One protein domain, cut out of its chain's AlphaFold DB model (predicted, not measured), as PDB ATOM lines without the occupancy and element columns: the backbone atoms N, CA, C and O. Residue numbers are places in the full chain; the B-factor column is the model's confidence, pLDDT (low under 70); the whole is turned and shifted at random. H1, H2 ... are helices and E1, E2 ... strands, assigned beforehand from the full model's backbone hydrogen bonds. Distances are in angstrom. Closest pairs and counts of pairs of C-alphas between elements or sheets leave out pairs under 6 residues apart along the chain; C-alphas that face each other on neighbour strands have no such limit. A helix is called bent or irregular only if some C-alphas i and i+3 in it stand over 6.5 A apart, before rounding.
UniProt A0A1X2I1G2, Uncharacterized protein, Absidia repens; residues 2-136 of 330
ATOM      1  N   LYS A   2     391.211 364.745 375.357       68.19
ATOM      2  CA  LYS A   2     391.521 363.660 374.407       68.19
ATOM      3  C   LYS A   2     390.516 362.492 374.386       68.19
ATOM      4  O   LYS A   2     390.059 362.123 373.321       68.19
ATOM      5  N   PHE A   3     390.082 361.991 375.548       75.81
ATOM      6  CA  PHE A   3     389.046 360.945 375.621       75.81
ATOM      7  C   PHE A   3     387.714 361.343 374.958       75.81
ATOM      8  O   PHE A   3     387.138 360.559 374.213       75.81
ATOM      9  N   LEU A   4     387.224 362.559 375.218       73.12
ATOM     10  CA  LEU A   4     385.973 363.065 374.647       73.12
ATOM     11  C   LEU A   4     386.111 363.296 373.135       73.12
ATOM     12  O   LEU A   4     385.194 362.995 372.377       73.12
ATOM     13  N   GLU A   5     387.276 363.781 372.704       73.75
ATOM     14  CA  GLU A   5     387.615 363.932 371.288       73.75
ATOM     15  C   GLU A   5     387.667 362.583 370.565       73.75
ATOM     16  O   GLU A   5     387.089 362.427 369.491       73.75
ATOM     17  N   ASP A   6     388.311 361.588 371.176       78.25
ATOM     18  CA  ASP A   6     388.380 360.218 370.674       78.25
ATOM     19  C   ASP A   6     386.990 359.581 370.609       78.25
ATOM     20  O   ASP A   6     386.651 358.982 369.590       78.25
ATOM     21  N   ALA A   7     386.163 359.764 371.642       81.88
ATOM     22  CA  ALA A   7     384.797 359.252 371.685       81.88
ATOM     23  C   ALA A   7     383.916 359.871 370.593       81.88
ATOM     24  O   ALA A   7     383.167 359.159 369.930       81.88
ATOM     25  N   ILE A   8     384.024 361.183 370.364       79.75
ATOM     26  CA  ILE A   8     383.266 361.857 369.306       79.75
ATOM     27  C   ILE A   8     383.731 361.433 367.937       79.75
ATOM     28  O   ILE A   8     382.893 361.144 367.097       79.75
ATOM     29  N   ARG A   9     385.042 361.381 367.712       81.19
ATOM     30  CA  ARG A   9     385.612 360.914 366.452       81.19
ATOM     31  C   ARG A   9     385.223 359.465 366.172       81.19
ATOM     32  O   ARG A   9     384.916 359.123 365.034       81.19
ATOM     33  N   ASP A  10     385.216 358.609 367.189       83.94
ATOM     34  CA  ASP A  10     384.734 357.239 367.047       83.94
ATOM     35  C   ASP A  10     383.242 357.205 366.706       83.94
ATOM     36  O   ASP A  10     382.857 356.544 365.749       83.94
ATOM     37  N   TRP A  11     382.417 357.954 367.438       84.75
ATOM     38  CA  TRP A  11     380.975 358.027 367.221       84.75
ATOM     39  C   TRP A  11     380.622 358.594 365.839       84.75
ATOM     40  O   TRP A  11     379.892 357.952 365.087       84.75
ATOM     41  N   SER A  12     381.183 359.743 365.458       81.00
ATOM     42  CA  SER A  12     380.886 360.454 364.206       81.00
ATOM     43  C   SER A  12     381.336 359.705 362.957       81.00
ATOM     44  O   SER A  12     380.848 359.986 361.865       81.00
ATOM     45  N   THR A  13     382.272 358.764 363.094       83.88
ATOM     46  CA  THR A  13     382.726 357.936 361.973       83.88
ATOM     47  C   THR A  13     381.876 356.684 361.786       83.88
ATOM     48  O   THR A  13     382.010 356.030 360.758       83.88
ATOM     49  N   ARG A  14     380.968 356.323 362.701       87.69
ATOM     50  CA  ARG A  14     380.117 355.137 362.506       87.69
ATOM     51  C   ARG A  14     379.086 355.386 361.411       87.69
ATOM     52  O   ARG A  14     378.412 356.409 361.387       87.69
ATOM     53  N   VAL A  15     378.917 354.415 360.520       82.88
ATOM     54  CA  VAL A  15     378.072 354.560 359.324       82.88
ATOM     55  C   VAL A  15     376.610 354.907 359.641       82.88
ATOM     56  O   VAL A  15     376.039 355.785 358.997       82.88
ATOM     57  N   TRP A  16     376.004 354.278 360.651       81.12
ATOM     58  CA  TRP A  16     374.632 354.613 361.062       81.12
ATOM     59  C   TRP A  16     374.536 355.997 361.716       81.12
ATOM     60  O   TRP A  16     373.538 356.688 361.559       81.12
ATOM     61  N   VAL A  17     375.596 356.455 362.388       79.38
ATOM     62  CA  VAL A  17     375.632 357.808 362.958       79.38
ATOM     63  C   VAL A  17     375.657 358.850 361.847       79.38
ATOM     64  O   VAL A  17     375.004 359.878 361.968       79.38
ATOM     65  N   ILE A  18     376.339 358.581 360.731       80.69
ATOM     66  CA  ILE A  18     376.334 359.477 359.565       80.69
ATOM     67  C   ILE A  18     374.911 359.628 359.001       80.69
ATOM     68  O   ILE A  18     374.507 360.736 358.630       80.69
ATOM     69  N   SER A  19     374.120 358.550 358.947       77.19
ATOM     70  CA  SER A  19     372.726 358.633 358.496       77.19
ATOM     71  C   SER A  19     371.825 359.371 359.478       77.19
ATOM     72  O   SER A  19     371.116 360.297 359.075       77.19
ATOM     73  N   GLU A  20     371.914 359.051 360.766       83.69
ATOM     74  CA  GLU A  20     371.181 359.738 361.832       83.69
ATOM     75  C   GLU A  20     371.525 361.227 361.906       83.69
ATOM     76  O   GLU A  20     370.627 362.065 361.983       83.69
ATOM     77  N   TYR A  21     372.810 361.569 361.811       83.25
ATOM     78  CA  TYR A  21     373.289 362.944 361.795       83.25
ATOM     79  C   TYR A  21     372.644 363.742 360.665       83.25
ATOM     80  O   TYR A  21     372.131 364.835 360.895       83.25
ATOM     81  N   ASN A  22     372.623 363.204 359.446       80.62
ATOM     82  CA  ASN A  22     372.056 363.920 358.309       80.62
ATOM     83  C   ASN A  22     370.532 364.072 358.415       80.62
ATOM     84  O   ASN A  22     369.982 365.088 357.982       80.62
ATOM     85  N   ILE A  23     369.842 363.117 359.047       83.44
ATOM     86  CA  ILE A  23     368.422 363.258 359.404       83.44
ATOM     87  C   ILE A  23     368.243 364.364 360.454       83.44
ATOM     88  O   ILE A  23     367.383 365.233 360.290       83.44
ATOM     89  N   ALA A  24     369.059 364.362 361.510       85.69
ATOM     90  CA  ALA A  24     369.011 365.350 362.582       85.69
ATOM     91  C   ALA A  24     369.336 366.763 362.076       85.69
ATOM     92  O   ALA A  24     368.650 367.712 362.452       85.69
ATOM     93  N   LYS A  25     370.306 366.893 361.164       84.88
ATOM     94  CA  LYS A  25     370.683 368.140 360.486       84.88
ATOM     95  C   LYS A  25     369.520 368.727 359.700       84.88
ATOM     96  O   LYS A  25     369.199 369.896 359.879       84.88
ATOM     97  N   LYS A  26     368.833 367.913 358.887       85.94
ATOM     98  CA  LYS A  26     367.639 368.350 358.137       85.94
ATOM     99  C   LYS A  26     366.513 368.842 359.049       85.94
ATOM    100  O   LYS A  26     365.764 369.727 358.657       85.94
ATOM    101  N   LYS A  27     366.386 368.262 360.247       88.81
ATOM    102  CA  LYS A  27     365.358 368.616 361.241       88.81
ATOM    103  C   LYS A  27     365.810 369.665 362.262       88.81
ATOM    104  O   LYS A  27     365.029 370.005 363.141       88.81
ATOM    105  N   ASN A  28     367.059 370.121 362.184       85.94
ATOM    106  CA  ASN A  28     367.717 370.936 363.201       85.94
ATOM    107  C   ASN A  28     367.529 370.431 364.653       85.94
ATOM    108  O   ASN A  28     367.195 371.196 365.552       85.94
ATOM    109  N   ASN A  29     367.664 369.120 364.880       86.94
ATOM    110  CA  ASN A  29     367.306 368.484 366.156       86.94
ATOM    111  C   ASN A  29     368.344 367.443 366.595       86.94
ATOM    112  O   ASN A  29     368.010 366.285 366.855       86.94
ATOM    113  N   LEU A  30     369.620 367.829 366.629       85.00
ATOM    114  CA  LEU A  30     370.660 366.981 367.203       85.00
ATOM    115  C   LEU A  30     370.841 367.324 368.682       85.00
ATOM    116  O   LEU A  30     371.012 368.488 369.040       85.00
ATOM    117  N   LYS A  31     370.805 366.304 369.542       82.25
ATOM    118  CA  LYS A  31     370.998 366.447 370.987       82.25
ATOM    119  C   LYS A  31     372.157 365.574 371.433       82.25
ATOM    120  O   LYS A  31     372.174 364.385 371.130       82.25
ATOM    121  N   TYR A  32     373.090 366.151 372.179       73.56
ATOM    122  CA  TYR A  32     374.195 365.417 372.784       73.56
ATOM    123  C   TYR A  32     373.891 365.136 374.241       73.56
ATOM    124  O   TYR A  32     373.727 366.065 375.028       73.56
ATOM    125  N   TRP A  33     373.833 363.856 374.586       69.25
ATOM    126  CA  TRP A  33     373.741 363.399 375.963       69.25
ATOM    127  C   TRP A  33     375.142 363.063 376.453       69.25
ATOM    128  O   TRP A  33     375.768 362.123 375.964       69.25
ATOM    129  N   PHE A  34     375.633 363.826 377.424       64.38
ATOM    130  CA  PHE A  34     376.831 363.459 378.163       64.38
ATOM    131  C   PHE A  34     376.399 362.865 379.491       64.38
ATOM    132  O   PHE A  34     375.674 363.499 380.255       64.38
ATOM    133  N   ILE A  35     376.869 361.653 379.785       55.12
ATOM    134  CA  ILE A  35     376.835 361.143 381.153       55.12
ATOM    135  C   ILE A  35     377.849 361.988 381.915       55.12
ATOM    136  O   ILE A  35     379.050 361.772 381.784       55.12
ATOM    137  N   GLN A  36     377.329 363.023 382.574       54.56
ATOM    138  CA  GLN A  36     377.950 363.866 383.589       54.56
ATOM    139  C   GLN A  36     379.475 363.689 383.679       54.56
ATOM    140  O   GLN A  36     379.989 362.974 384.539       54.56
ATOM    141  N   LEU A  37     380.214 364.351 382.778       55.44
ATOM    142  CA  LEU A  37     381.628 364.622 383.031       55.44
ATOM    143  C   LEU A  37     381.652 365.329 384.390       55.44
ATOM    144  O   LEU A  37     380.853 366.240 384.588       55.44
ATOM    145  N   SER A  38     382.477 364.860 385.324       50.38
ATOM    146  CA  SER A  38     382.437 365.105 386.779       50.38
ATOM    147  C   SER A  38     382.640 366.562 387.238       50.38
ATOM    148  O   SER A  38     383.164 366.821 388.319       50.38
ATOM    149  N   ASN A  39     382.232 367.540 386.435       57.22
ATOM    150  CA  ASN A  39     382.249 368.948 386.745       57.22
ATOM    151  C   ASN A  39     380.989 369.327 387.558       57.22
ATOM    152  O   ASN A  39     379.883 369.347 387.003       57.22
ATOM    153  N   PRO A  40     381.130 369.679 388.850       60.16
ATOM    154  CA  PRO A  40     380.007 370.063 389.706       60.16
ATOM    155  C   PRO A  40     379.281 371.330 389.222       60.16
ATOM    156  O   PRO A  40     378.108 371.513 389.538       60.16
ATOM    157  N   TYR A  41     379.922 372.168 388.398       57.25
ATOM    158  CA  TYR A  41     379.314 373.365 387.807       57.25
ATOM    159  C   TYR A  41     378.429 373.065 386.583       57.25
ATOM    160  O   TYR A  41     377.584 373.881 386.229       57.25
ATOM    161  N   ILE A  42     378.578 371.888 385.957       57.09
ATOM    162  CA  ILE A  42     377.763 371.436 384.806       57.09
ATOM    163  C   ILE A  42     376.599 370.536 385.271       57.09
ATOM    164  O   ILE A  42     375.755 370.139 384.473       57.09
ATOM    165  N   GLY A  43     376.489 370.261 386.578       53.75
ATOM    166  CA  GLY A  43     375.592 369.267 387.187       53.75
ATOM    167  C   GLY A  43     374.076 369.428 386.974       53.75
ATOM    168  O   GLY A  43     373.313 368.698 387.596       53.75
ATOM    169  N   LYS A  44     373.619 370.348 386.116       59.56
ATOM    170  CA  LYS A  44     372.205 370.523 385.740       59.56
ATOM    171  C   LYS A  44     371.905 370.318 384.251       59.56
ATOM    172  O   LYS A  44     370.736 370.337 383.881       59.56
ATOM    173  N   LEU A  45     372.912 370.122 383.395       56.22
ATOM    174  CA  LEU A  45     372.703 369.918 381.958       56.22
ATOM    175  C   LEU A  45     372.802 368.428 381.629       56.22
ATOM    176  O   LEU A  45     373.889 367.861 381.578       56.22
ATOM    177  N   SER A  46     371.650 367.785 381.421       62.75
ATOM    178  CA  SER A  46     371.570 366.387 380.975       62.75
ATOM    179  C   SER A  46     371.860 366.227 379.479       62.75
ATOM    180  O   SER A  46     372.257 365.149 379.038       62.75
ATOM    181  N   PHE A  47     371.693 367.298 378.695       67.88
ATOM    182  CA  PHE A  47     372.016 367.337 377.272       67.88
ATOM    183  C   PHE A  47     372.272 368.763 376.766       67.88
ATOM    184  O   PHE A  47     371.828 369.737 377.373       67.88
ATOM    185  N   PHE A  48     372.921 368.868 375.605       72.06
ATOM    186  CA  PHE A  48     373.044 370.105 374.829       72.06
ATOM    187  C   PHE A  48     372.380 369.928 373.460       72.06
ATOM    188  O   PHE A  48     372.580 368.908 372.798       72.06
ATOM    189  N   ASN A  49     371.587 370.915 373.034       77.19
ATOM    190  CA  ASN A  49     371.035 370.963 371.679       77.19
ATOM    191  C   ASN A  49     372.069 371.585 370.739       77.19
ATOM    192  O   ASN A  49     372.621 372.642 371.038       77.19
ATOM    193  N   PHE A  50     372.299 370.953 369.596       78.50
ATOM    194  CA  PHE A  50     373.155 371.486 368.550       78.50
ATOM    195  C   PHE A  50     372.301 372.135 367.469       78.50
ATOM    196  O   PHE A  50     371.563 371.455 366.754       78.50
ATOM    197  N   ASP A  51     372.403 373.457 367.379       82.56
ATOM    198  CA  ASP A  51     371.684 374.261 366.400       82.56
ATOM    199  C   ASP A  51     372.520 374.432 365.128       82.56
ATOM    200  O   ASP A  51     373.447 375.235 365.072       82.56
ATOM    201  N   PHE A  52     372.161 373.697 364.079       79.44
ATOM    202  CA  PHE A  52     372.781 373.776 362.757       79.44
ATOM    203  C   PHE A  52     372.587 375.121 362.061       79.44
ATOM    204  O   PHE A  52     373.283 375.396 361.083       79.44
ATOM    205  N   THR A  53     371.639 375.937 362.525       84.81
ATOM    206  CA  THR A  53     371.358 377.261 361.960       84.81
ATOM    207  C   THR A  53     372.143 378.374 362.642       84.81
ATOM    208  O   THR A  53     372.128 379.505 362.160       84.81
ATOM    209  N   ASN A  54     372.881 378.060 363.712       81.75
ATOM    210  CA  ASN A  54     373.663 379.046 364.437       81.75
ATOM    211  C   ASN A  54     374.744 379.660 363.515       81.75
ATOM    212  O   ASN A  54     375.653 378.947 363.071       81.75
ATOM    213  N   PRO A  55     374.708 380.983 363.249       77.69
ATOM    214  CA  PRO A  55     375.655 381.652 362.355       77.69
ATOM    215  C   PRO A  55     377.116 381.527 362.800       77.69
ATOM    216  O   PRO A  55     378.020 381.531 361.957       77.69
ATOM    217  N   ALA A  56     377.356 381.372 364.109       70.12
ATOM    218  CA  ALA A  56     378.686 381.148 364.670       70.12
ATOM    219  C   ALA A  56     379.310 379.829 364.182       70.12
ATOM    220  O   ALA A  56     380.531 379.702 364.139       70.12
ATOM    221  N   LEU A  57     378.473 378.874 363.769       68.25
ATOM    222  CA  LEU A  57     378.877 377.580 363.224       68.25
ATOM    223  C   LEU A  57     378.911 377.582 361.689       68.25
ATOM    224  O   LEU A  57     379.137 376.536 361.076       68.25
ATOM    225  N   SER A  58     378.679 378.733 361.042       67.94
ATOM    226  CA  SER A  58     378.737 378.806 359.585       67.94
ATOM    227  C   SER A  58     380.135 378.424 359.095       67.94
ATOM    228  O   SER A  58     381.165 378.870 359.612       67.94
ATOM    229  N   SER A  59     380.174 377.588 358.058       61.25
ATOM    230  CA  SER A  59     381.411 377.018 357.516       61.25
ATOM    231  C   SER A  59     382.430 378.082 357.096       61.25
ATOM    232  O   SER A  59     383.624 377.808 357.099       61.25
ATOM    233  N   SER A  60     381.993 379.305 356.791       60.53
ATOM    234  CA  SER A  60     382.871 380.429 356.447       60.53
ATOM    235  C   SER A  60     383.768 380.890 357.606       60.53
ATOM    236  O   SER A  60     384.924 381.250 357.374       60.53
ATOM    237  N   VAL A  61     383.268 380.832 358.846       60.81
ATOM    238  CA  VAL A  61     384.002 381.228 360.058       60.81
ATOM    239  C   VAL A  61     384.965 380.117 360.478       60.81
ATOM    240  O   VAL A  61     386.113 380.391 360.822       60.81
ATOM    241  N   VAL A  62     384.518 378.863 360.374       61.53
ATOM    242  CA  VAL A  62     385.288 377.678 360.784       61.53
ATOM    243  C   VAL A  62     386.377 377.319 359.765       61.53
ATOM    244  O   VAL A  62     387.493 376.999 360.153       61.53
ATOM    245  N   LYS A  63     386.115 377.432 358.453       60.56
ATOM    246  CA  LYS A  63     387.100 377.083 357.408       60.56
ATOM    247  C   LYS A  63     388.272 378.064 357.306       60.56
ATOM    248  O   LYS A  63     389.350 377.664 356.883       60.56
ATOM    249  N   LYS A  64     388.077 379.346 357.641       56.97
ATOM    250  CA  LYS A  64     389.104 380.390 357.450       56.97
ATOM    251  C   LYS A  64     390.129 380.474 358.575       56.97
ATOM    252  O   LYS A  64     391.183 381.076 358.382       56.97
ATOM    253  N   ARG A  65     389.846 379.903 359.743       55.16
ATOM    254  CA  ARG A  65     390.789 379.928 360.855       55.16
ATOM    255  C   ARG A  65     391.569 378.621 360.874       55.16
ATOM    256  O   ARG A  65     391.129 377.624 361.429       55.16
ATOM    257  N   GLN A  66     392.759 378.646 360.278       51.91
ATOM    258  CA  GLN A  66     393.818 377.701 360.626       51.91
ATOM    259  C   GLN A  66     394.237 378.035 362.062       51.91
ATOM    260  O   GLN A  66     395.164 378.806 362.300       51.91
ATOM    261  N   PHE A  67     393.471 377.565 363.044       51.62
ATOM    262  CA  PHE A  67     393.818 377.758 364.440       51.62
ATOM    263  C   PHE A  67     395.013 376.863 364.758       51.62
ATOM    264  O   PHE A  67     394.870 375.706 365.152       51.62
ATOM    265  N   CYS A  68     396.220 377.400 364.581       50.12
ATOM    266  CA  CYS A  68     397.362 376.916 365.336       50.12
ATOM    267  C   CYS A  68     396.993 377.085 366.807       50.12
ATOM    268  O   CYS A  68     396.839 378.202 367.299       50.12
ATOM    269  N   CYS A  69     396.754 375.957 367.464       49.28
ATOM    270  CA  CYS A  69     396.263 375.872 368.823       49.28
ATOM    271  C   CYS A  69     397.353 376.346 369.796       49.28
ATOM    272  O   CYS A  69     398.027 375.551 370.439       49.28
ATOM    273  N   THR A  70     397.570 377.655 369.894       50.22
ATOM    274  CA  THR A  70     398.224 378.245 371.058       50.22
ATOM    275  C   THR A  70     397.115 378.499 372.062       50.22
ATOM    276  O   THR A  70     396.566 379.599 372.130       50.22
ATOM    277  N   THR A  71     396.707 377.455 372.787       53.94
ATOM    278  CA  THR A  71     395.809 377.618 373.932       53.94
ATOM    279  C   THR A  71     396.458 378.618 374.876       53.94
ATOM    280  O   THR A  71     397.443 378.298 375.543       53.94
ATOM    281  N   SER A  72     395.939 379.845 374.906       58.38
ATOM    282  CA  SER A  72     396.288 380.780 375.962       58.38
ATOM    283  C   SER A  72     395.839 380.130 377.271       58.38
ATOM    284  O   SER A  72     394.655 379.809 377.397       58.38
ATOM    285  N   PRO A  73     396.725 379.929 378.259       60.06
ATOM    286  CA  PRO A  73     396.372 379.283 379.526       60.06
ATOM    287  C   PRO A  73     395.353 380.076 380.367       60.06
ATOM    288  O   PRO A  73     395.050 379.685 381.489       60.06
ATOM    289  N   ARG A  74     394.839 381.203 379.852       67.50
ATOM    290  CA  ARG A  74     393.885 382.093 380.521       67.50
ATOM    291  C   ARG A  74     392.476 382.068 379.934       67.50
ATOM    292  O   ARG A  74     391.653 382.846 380.403       67.50
ATOM    293  N   ASP A  75     392.186 381.246 378.927       59.16
ATOM    294  CA  ASP A  75     390.802 381.110 378.465       59.16
ATOM    295  C   ASP A  75     389.986 380.363 379.542       59.16
ATOM    296  O   ASP A  75     390.370 379.250 379.914       59.16
ATOM    297  N   PRO A  76     388.913 380.951 380.105       58.62
ATOM    298  CA  PRO A  76     388.068 380.280 381.091       58.62
ATOM    299  C   PRO A  76     387.146 379.210 380.475       58.62
ATOM    300  O   PRO A  76     386.579 378.410 381.222       58.62
ATOM    301  N   HIS A  77     387.003 379.151 379.141       57.62
ATOM    302  CA  HIS A  77     386.090 378.227 378.448       57.62
ATOM    303  C   HIS A  77     386.706 377.461 377.249       57.62
ATOM    304  O   HIS A  77     386.037 377.274 376.230       57.62
ATOM    305  N   PRO A  78     387.929 376.902 377.348       54.38
ATOM    306  CA  PRO A  78     388.610 376.264 376.215       54.38
ATOM    307  C   PRO A  78     387.929 374.957 375.775       54.38
ATOM    308  O   PRO A  78     388.109 374.495 374.651       54.38
ATOM    309  N   VAL A  79     387.151 374.351 376.676       58.00
ATOM    310  CA  VAL A  79     386.487 373.060 376.472       58.00
ATOM    311  C   VAL A  79     385.325 373.176 375.493       58.00
ATOM    312  O   VAL A  79     385.152 372.271 374.688       58.00
ATOM    313  N   ASP A  80     384.564 374.271 375.537       64.31
ATOM    314  CA  ASP A  80     383.337 374.430 374.750       64.31
ATOM    315  C   ASP A  80     383.664 374.699 373.275       64.31
ATOM    316  O   ASP A  80     383.201 374.000 372.375       64.31
ATOM    317  N   PHE A  81     384.577 375.639 373.018       67.06
ATOM    318  CA  PHE A  81     384.921 376.049 371.657       67.06
ATOM    319  C   PHE A  81     385.614 374.943 370.846       67.06
ATOM    320  O   PHE A  81     385.170 374.635 369.741       67.06
ATOM    321  N   LEU A  82     386.661 374.307 371.389       67.69
ATOM    322  CA  LEU A  82     387.407 373.245 370.687       67.69
ATOM    323  C   LEU A  82     386.534 372.019 370.414       67.69
ATOM    324  O   LEU A  82     386.613 371.396 369.354       67.69
ATOM    325  N   PHE A  83     385.681 371.681 371.376       71.62
ATOM    326  CA  PHE A  83     384.710 370.613 371.234       71.62
ATOM    327  C   PHE A  83     383.687 370.933 370.139       71.62
ATOM    328  O   PHE A  83     383.453 370.099 369.263       71.62
ATOM    329  N   HIS A  84     383.113 372.139 370.153       71.94
ATOM    330  CA  HIS A  84     382.173 372.582 369.129       71.94
ATOM    331  C   HIS A  84     382.825 372.601 367.749       71.94
ATOM    332  O   HIS A  84     382.239 372.083 366.804       71.94
ATOM    333  N   GLU A  85     384.048 373.110 367.626       73.75
ATOM    334  CA  GLU A  85     384.799 373.110 366.373       73.75
ATOM    335  C   GLU A  85     385.044 371.687 365.862       73.75
ATOM    336  O   GLU A  85     384.773 371.389 364.697       73.75
ATOM    337  N   MET A  86     385.495 370.783 366.734       76.19
ATOM    338  CA  MET A  86     385.673 369.379 366.383       76.19
ATOM    339  C   MET A  86     384.354 368.761 365.920       76.19
ATOM    340  O   MET A  86     384.343 368.074 364.905       76.19
ATOM    341  N   ILE A  87     383.249 369.002 366.622       75.50
ATOM    342  CA  ILE A  87     381.921 368.507 366.252       75.50
ATOM    343  C   ILE A  87     381.496 369.058 364.886       75.50
ATOM    344  O   ILE A  87     381.077 368.293 364.017       75.50
ATOM    345  N   ILE A  88     381.664 370.359 364.646       77.00
ATOM    346  CA  ILE A  88     381.377 370.980 363.348       77.00
ATOM    347  C   ILE A  88     382.233 370.330 362.262       77.00
ATOM    348  O   ILE A  88     381.701 369.952 361.220       77.00
ATOM    349  N   LYS A  89     383.536 370.155 362.489       76.69
ATOM    350  CA  LYS A  89     384.451 369.539 361.522       76.69
ATOM    351  C   LYS A  89     384.092 368.076 361.256       76.69
ATOM    352  O   LYS A  89     384.052 367.627 360.115       76.69
ATOM    353  N   GLN A  90     383.797 367.325 362.308       75.56
ATOM    354  CA  GLN A  90     383.443 365.916 362.203       75.56
ATOM    355  C   GLN A  90     382.095 365.707 361.535       75.56
ATOM    356  O   GLN A  90     381.887 364.652 360.958       75.56
ATOM    357  N   LEU A  91     381.175 366.661 361.599       73.44
ATOM    358  CA  LEU A  91     379.813 366.404 361.158       73.44
ATOM    359  C   LEU A  91     379.393 367.217 359.937       73.44
ATOM    360  O   LEU A  91     378.685 366.722 359.070       73.44
ATOM    361  N   SER A  92     379.832 368.467 359.833       70.94
ATOM    362  CA  SER A  92     379.375 369.372 358.777       70.94
ATOM    363  C   SER A  92     380.302 369.445 357.567       70.94
ATOM    364  O   SER A  92     379.833 369.837 356.499       70.94
ATOM    365  N   THR A  93     381.584 369.084 357.711       74.94
ATOM    366  CA  THR A  93     382.592 369.279 356.654       74.94
ATOM    367  C   THR A  93     383.080 367.997 355.994       74.94
ATOM    368  O   THR A  93     383.918 368.098 355.104       74.94
ATOM    369  N   GLN A  94     382.585 366.820 356.398       84.62
ATOM    370  CA  GLN A  94     383.006 365.573 355.760       84.62
ATOM    371  C   GLN A  94     382.522 365.515 354.312       84.62
ATOM    372  O   GLN A  94     381.338 365.699 354.024       84.62
ATOM    373  N   THR A  95     383.441 365.223 353.401       89.50
ATOM    374  CA  THR A  95     383.093 364.970 352.003       89.50
ATOM    375  C   THR A  95     382.521 363.575 351.793       89.50
ATOM    376  O   THR A  95     382.611 362.700 352.655       89.50
ATOM    377  N   PHE A  96     381.944 363.345 350.612       93.19
ATOM    378  CA  PHE A  96     381.473 362.022 350.205       93.19
ATOM    379  C   PHE A  96     382.566 360.946 350.333       93.19
ATOM    380  O   PHE A  96     382.314 359.892 350.918       93.19
ATOM    381  N   LEU A  97     383.785 361.228 349.855       95.00
ATOM    382  CA  LEU A  97     384.918 360.303 349.945       95.00
ATOM    383  C   LEU A  97     385.350 360.059 351.396       95.00
ATOM    384  O   LEU A  97     385.616 358.914 351.759       95.00
ATOM    385  N   GLU A  98     385.367 361.094 352.242       92.75
ATOM    386  CA  GLU A  98     385.663 360.935 353.671       92.75
ATOM    387  C   GLU A  98     384.636 360.045 354.363       92.75
ATOM    388  O   GLU A  98     385.016 359.088 355.037       92.75
ATOM    389  N   MET A  99     383.344 360.310 354.154       92.44
ATOM    390  CA  MET A  99     382.284 359.478 354.716       92.44
ATOM    391  C   MET A  99     382.423 358.034 354.226       92.44
ATOM    392  O   MET A  99     382.348 357.104 355.028       92.44
ATOM    393  N   MET A 100     382.668 357.816 352.931       96.00
ATOM    394  CA  MET A 100     382.773 356.467 352.371       96.00
ATOM    395  C   MET A 100     383.979 355.698 352.904       96.00
ATOM    396  O   MET A 100     383.838 354.540 353.298       96.00
ATOM    397  N   LEU A 101     385.152 356.326 352.947       95.50
ATOM    398  CA  LEU A 101     386.419 355.630 353.163       95.50
ATOM    399  C   LEU A 101     386.905 355.671 354.619       95.50
ATOM    400  O   LEU A 101     387.584 354.741 355.046       95.50
ATOM    401  N   LYS A 102     386.526 356.683 355.414       93.06
ATOM    402  CA  LYS A 102     386.919 356.794 356.837       93.06
ATOM    403  C   LYS A 102     385.899 356.218 357.800       93.06
ATOM    404  O   LYS A 102     386.219 356.036 358.973       93.06
ATOM    405  N   SER A 103     384.669 355.981 357.347       92.12
ATOM    406  CA  SER A 103     383.639 355.508 358.264       92.12
ATOM    407  C   SER A 103     383.984 354.133 358.844       92.12
ATOM    408  O   SER A 103     384.774 353.370 358.285       92.12
ATOM    409  N   LYS A 104     383.404 353.802 359.991       91.81
ATOM    410  CA  LYS A 104     383.455 352.479 360.601       91.81
ATOM    411  C   LYS A 104     382.115 351.807 360.351       91.81
ATOM    412  O   LYS A 104     381.069 352.310 360.761       91.81
ATOM    413  N   ALA A 105     382.159 350.684 359.653       91.81
ATOM    414  CA  ALA A 105     380.996 349.893 359.298       91.81
ATOM    415  C   ALA A 105     381.252 348.444 359.694       91.81
ATOM    416  O   ALA A 105     382.368 347.956 359.507       91.81
ATOM    417  N   SER A 106     380.232 347.754 360.201       90.62
ATOM    418  CA  SER A 106     380.329 346.314 360.458       90.62
ATOM    419  C   SER A 106     380.507 345.537 359.153       90.62
ATOM    420  O   SER A 106     381.273 344.577 359.115       90.62
ATOM    421  N   ARG A 107     379.850 345.972 358.067       96.06
ATOM    422  CA  ARG A 107     380.081 345.474 356.707       96.06
ATOM    423  C   ARG A 107     380.434 346.619 355.769       96.06
ATOM    424  O   ARG A 107     379.851 347.698 355.843       96.06
ATOM    425  N   ASN A 108     381.348 346.378 354.831       97.38
ATOM    426  CA  ASN A 108     381.777 347.410 353.883       97.38
ATOM    427  C   ASN A 108     380.638 347.900 352.970       97.38
ATOM    428  O   ASN A 108     380.583 349.087 352.662       97.38
ATOM    429  N   GLN A 109     379.685 347.035 352.619       97.00
ATOM    430  CA  GLN A 109     378.481 347.432 351.880       97.00
ATOM    431  C   GLN A 109     377.591 348.446 352.628       97.00
ATOM    432  O   GLN A 109     376.942 349.271 351.987       97.00
ATOM    433  N   ASP A 110     377.574 348.440 353.970       96.31
ATOM    434  CA  ASP A 110     376.686 349.309 354.759       96.31
ATOM    435  C   ASP A 110     377.039 350.790 354.565       96.31
ATOM    436  O   ASP A 110     376.165 351.657 354.623       96.31
ATOM    437  N   ARG A 111     378.314 351.075 354.256       96.44
ATOM    438  CA  ARG A 111     378.800 352.410 353.872       96.44
ATOM    439  C   ARG A 111     377.959 352.973 352.727       96.44
ATOM    440  O   ARG A 111     377.459 354.090 352.816       96.44
ATOM    441  N   PHE A 112     377.736 352.172 351.685       97.31
ATOM    442  CA  PHE A 112     376.972 352.590 350.516       97.31
ATOM    443  C   PHE A 112     375.500 352.834 350.851       97.31
ATOM    444  O   PHE A 112     374.962 353.869 350.465       97.31
ATOM    445  N   TYR A 113     374.864 351.948 351.627       95.69
ATOM    446  CA  TYR A 113     373.464 352.130 352.031       95.69
ATOM    447  C   TYR A 113     373.235 353.392 352.864       95.69
ATOM    448  O   TYR A 113     372.197 354.035 352.720       95.69
ATOM    449  N   ALA A 114     374.183 353.778 353.718       93.88
ATOM    450  CA  ALA A 114     374.026 354.971 354.541       93.88
ATOM    451  C   ALA A 114     374.378 356.271 353.806       93.88
ATOM    452  O   ALA A 114     373.742 357.301 354.047       93.88
ATOM    453  N   ILE A 115     375.394 356.235 352.937       95.38
ATOM    454  CA  ILE A 115     376.031 357.443 352.397       95.38
ATOM    455  C   ILE A 115     375.508 357.788 351.001       95.38
ATOM    456  O   ILE A 115     375.256 358.964 350.731       95.38
ATOM    457  N   LEU A 116     375.268 356.805 350.122       96.19
ATOM    458  CA  LEU A 116     374.750 357.082 348.776       96.19
ATOM    459  C   LEU A 116     373.444 357.895 348.787       96.19
ATOM    460  O   LEU A 116     373.397 358.872 348.036       96.19
ATOM    461  N   PRO A 117     372.432 357.613 349.645       95.25
ATOM    462  CA  PRO A 117     371.184 358.387 349.680       95.25
ATOM    463  C   PRO A 117     371.361 359.884 349.968       95.25
ATOM    464  O   PRO A 117     370.440 360.674 349.756       95.25
ATOM    465  N   GLN A 118     372.523 360.276 350.486       91.00
ATOM    466  CA  GLN A 118     372.856 361.648 350.867       91.00
ATOM    467  C   GLN A 118     373.767 362.343 349.854       91.00
ATOM    468  O   GLN A 118     374.080 363.520 350.012       91.00
ATOM    469  N   SER A 119     374.205 361.614 348.832       94.25
ATOM    470  CA  SER A 119     375.136 362.082 347.812       94.25
ATOM    471  C   SER A 119     374.423 362.347 346.484       94.25
ATOM    472  O   SER A 119     373.241 362.031 346.307       94.25
ATOM    473  N   LYS A 120     375.170 362.864 345.506       96.25
ATOM    474  CA  LYS A 120     374.716 362.947 344.109       96.25
ATOM    475  C   LYS A 120     374.526 361.571 343.443       96.25
ATOM    476  O   LYS A 120     373.842 361.496 342.435       96.25
ATOM    477  N   TYR A 121     375.028 360.492 344.054       97.75
ATOM    478  CA  TYR A 121     374.959 359.102 343.569       97.75
ATOM    479  C   TYR A 121     373.809 358.281 344.179       97.75
ATOM    480  O   TYR A 121     373.851 357.049 344.221       97.75
ATOM    481  N   LYS A 122     372.781 358.948 344.717       97.31
ATOM    482  CA  LYS A 122     371.639 358.305 345.393       97.31
ATOM    483  C   LYS A 122     370.861 357.316 344.516       97.31
ATOM    484  O   LYS A 122     370.208 356.422 345.044       97.31
ATOM    485  N   ASP A 123     370.927 357.454 343.195       97.94
ATOM    486  CA  ASP A 123     370.291 356.557 342.225       97.94
ATOM    487  C   ASP A 123     370.937 355.160 342.191       97.94
ATOM    488  O   ASP A 123     370.311 354.196 341.751       97.94
ATOM    489  N   LYS A 124     372.166 355.020 342.704       97.94
ATOM    490  CA  LYS A 124     372.901 353.747 342.732       97.94
ATOM    491  C   LYS A 124     372.541 352.842 343.914       97.94
ATOM    492  O   LYS A 124     372.931 351.679 343.919       97.94
ATOM    493  N   VAL A 125     371.777 353.333 344.896       97.50
ATOM    494  CA  VAL A 125     371.455 352.605 346.144       97.50
ATOM    495  C   VAL A 125     370.823 351.237 345.877       97.50
ATOM    496  O   VAL A 125     371.194 350.253 346.510       97.50
ATOM    497  N   ASN A 126     369.918 351.152 344.900       97.62
ATOM    498  CA  ASN A 126     369.191 349.916 344.591       97.62
ATOM    499  C   ASN A 126     370.076 348.813 343.987       97.62
ATOM    500  O   ASN A 126     369.626 347.684 343.845       97.62
ATOM    501  N   GLN A 127     371.318 349.129 343.614       97.75
ATOM    502  CA  GLN A 127     372.252 348.185 343.000       97.75
ATOM    503  C   GLN A 127     373.239 347.594 344.018       97.75
ATOM    504  O   GLN A 127     373.898 346.599 343.721       97.75
ATOM    505  N   VAL A 128     373.332 348.176 345.221       97.50
ATOM    506  CA  VAL A 128     374.359 347.855 346.230       97.50
ATOM    507  C   VAL A 128     374.357 346.374 346.614       97.50
ATOM    508  O   VAL A 128     375.422 345.792 346.812       97.50
ATOM    509  N   SER A 129     373.184 345.739 346.673       97.06
ATOM    510  CA  SER A 129     373.033 344.315 347.004       97.06
ATOM    511  C   SER A 129     373.747 343.371 346.036       97.06
ATOM    512  O   SER A 129     374.046 342.245 346.418       97.06
ATOM    513  N   HIS A 130     374.029 343.812 344.806       97.69
ATOM    514  CA  HIS A 130     374.644 342.998 343.754       97.69
ATOM    515  C   HIS A 130     376.149 343.244 343.589       97.69
ATOM    516  O   HIS A 130     376.776 342.651 342.721       97.69
ATOM    517  N   TRP A 131     376.740 344.147 344.375       97.25
ATOM    518  CA  TRP A 131     378.130 344.575 344.187       97.25
ATOM    519  C   TRP A 131     379.173 343.732 344.922       97.25
ATOM    520  O   TRP A 131     380.361 343.952 344.708       97.25
ATOM    521  N   GLU A 132     378.751 342.823 345.805       96.88
ATOM    522  CA  GLU A 132     379.641 341.916 346.554       96.88
ATOM    523  C   GLU A 132     380.766 342.636 347.337       96.88
ATOM    524  O   GLU A 132     381.904 342.177 347.432       96.88
ATOM    525  N   ILE A 133     380.448 343.787 347.942       97.81
ATOM    526  CA  ILE A 133     381.419 344.627 348.658       97.81
ATOM    527  C   ILE A 133     381.792 344.018 350.018       97.81
ATOM    528  O   ILE A 133     381.097 344.204 351.024       97.81
ATOM    529  N   ASN A 134     382.947 343.357 350.072       97.44
ATOM    530  CA  ASN A 134     383.464 342.694 351.272       97.44
ATOM    531  C   ASN A 134     384.738 343.343 351.848       97.44
ATOM    532  O   ASN A 134     384.985 343.235 353.048       97.44
ATOM    533  N   THR A 135     385.498 344.101 351.059       97.06
ATOM    534  CA  THR A 135     386.789 344.706 351.446       97.06
ATOM    535  C   THR A 135     386.843 346.203 351.139       97.06
ATOM    536  O   THR A 135     386.090 346.702 350.303       97.06
ATOM    537  N   MET A 136     387.779 346.936 351.750       96.31
ATOM    538  CA  MET A 136     387.998 348.349 351.406       96.31
ATOM    539  C   MET A 136     388.480 348.532 349.955       96.31
ATOM    540  O   MET A 136     388.129 349.518 349.309       96.31
TER     541      MET A 136
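This is residues 2 to 136 of the 330 residues of an uncharacterized protein of Absidia repens (UniProt A0A1X2I1G2). An elongated, loosely joined row of helices has two ends: at one, H1 and H4 lie side by side, and at the other, H6 sits among H2, H5 and H7. H2 makes a corner with the H1 and H4 pair near Ser 12 and Leu 91, the small hairpin E1 and E2 sits near its residues 20 to 25, and residues 38 to 43 and 70 to 81 stick out. The 135 printed residues hold seven named helices and two strands, in the order H1 H2 E1 E2 H3 H4 H5 H6 H7, with the sheet E1 - E2 antiparallel and the class mostly helix. The whole is only just loose, close to compact, with a radius of gyration of the C-alphas of 17.3 A and spans of 56 by 33 by 28 A.

Strands E1, residues 30 to 32, and E2, residues 48 to 50, form an antiparallel hairpin; N 32 and O 48 are 2.9 A apart and N 50 and O 30 2.8 A, within hydrogen-bond range. The closest C-alphas of E1 and H2, residues 15 to 26, are those of Leu 30 and Ala 24, 5.2 A apart. H2 touches H6, residues 108 to 118, at a shallow tilt of 10 degrees, the same way, closest at the C-alphas of Ser 19 and Ala 114, 5.5 A apart. H6 forms helical hairpins with H5, residues 96 to 102, closest C-alphas Arg 111 and Met 100 at 5.9 A, and with H7, residues 122 to 130, closest C-alphas Leu 116 and Lys 122 at 4.8 A. H1, residues 2 to 12, touches H4, residues 78 to 92, at a shallow tilt of 20 degrees, the same way, closest at the C-alphas of Ser 12 and Gln 90, 6.4 A apart. H2 and H4 are close but not clearly touching and about perpendicular at 82 degrees. H3, residues 59 to 64, is close to but not clearly touching H4, with the C-alphas of Val 62 and Glu 85 closest at 7.2 A. Each O i to N i+4 pair is within hydrogen-bond range in H1, H2 and H5, against 1 of 2 in H3, 10 of 11 in H4, 4 of 7 in H6 and 0 of 5 in H7, where 4 of 6 O i to N i+3 pairs are.

H1 begins at C-alpha 2, (391.521, 363.660, 374.407). H4, the longest helix, measures 20.9 A, H2 17.3 A and H6 17.1 A. H7 is irregular, with C-alphas 126 and 129 7.2 A apart, and H6 only just, with 114 and 117 6.6 A apart; H7 ends at C-alpha 130, (374.644, 342.998, 343.754).

The C-alphas of Arg 74 and His 130, the two farthest apart, are 57.0 A apart. The printed part has no cut. The links E1 to E2 and H3 to H4 are long. The mean pLDDT of the printed part is 78.2; residue 2, residues 33 to 47 and residues 57 to 82 are under 70.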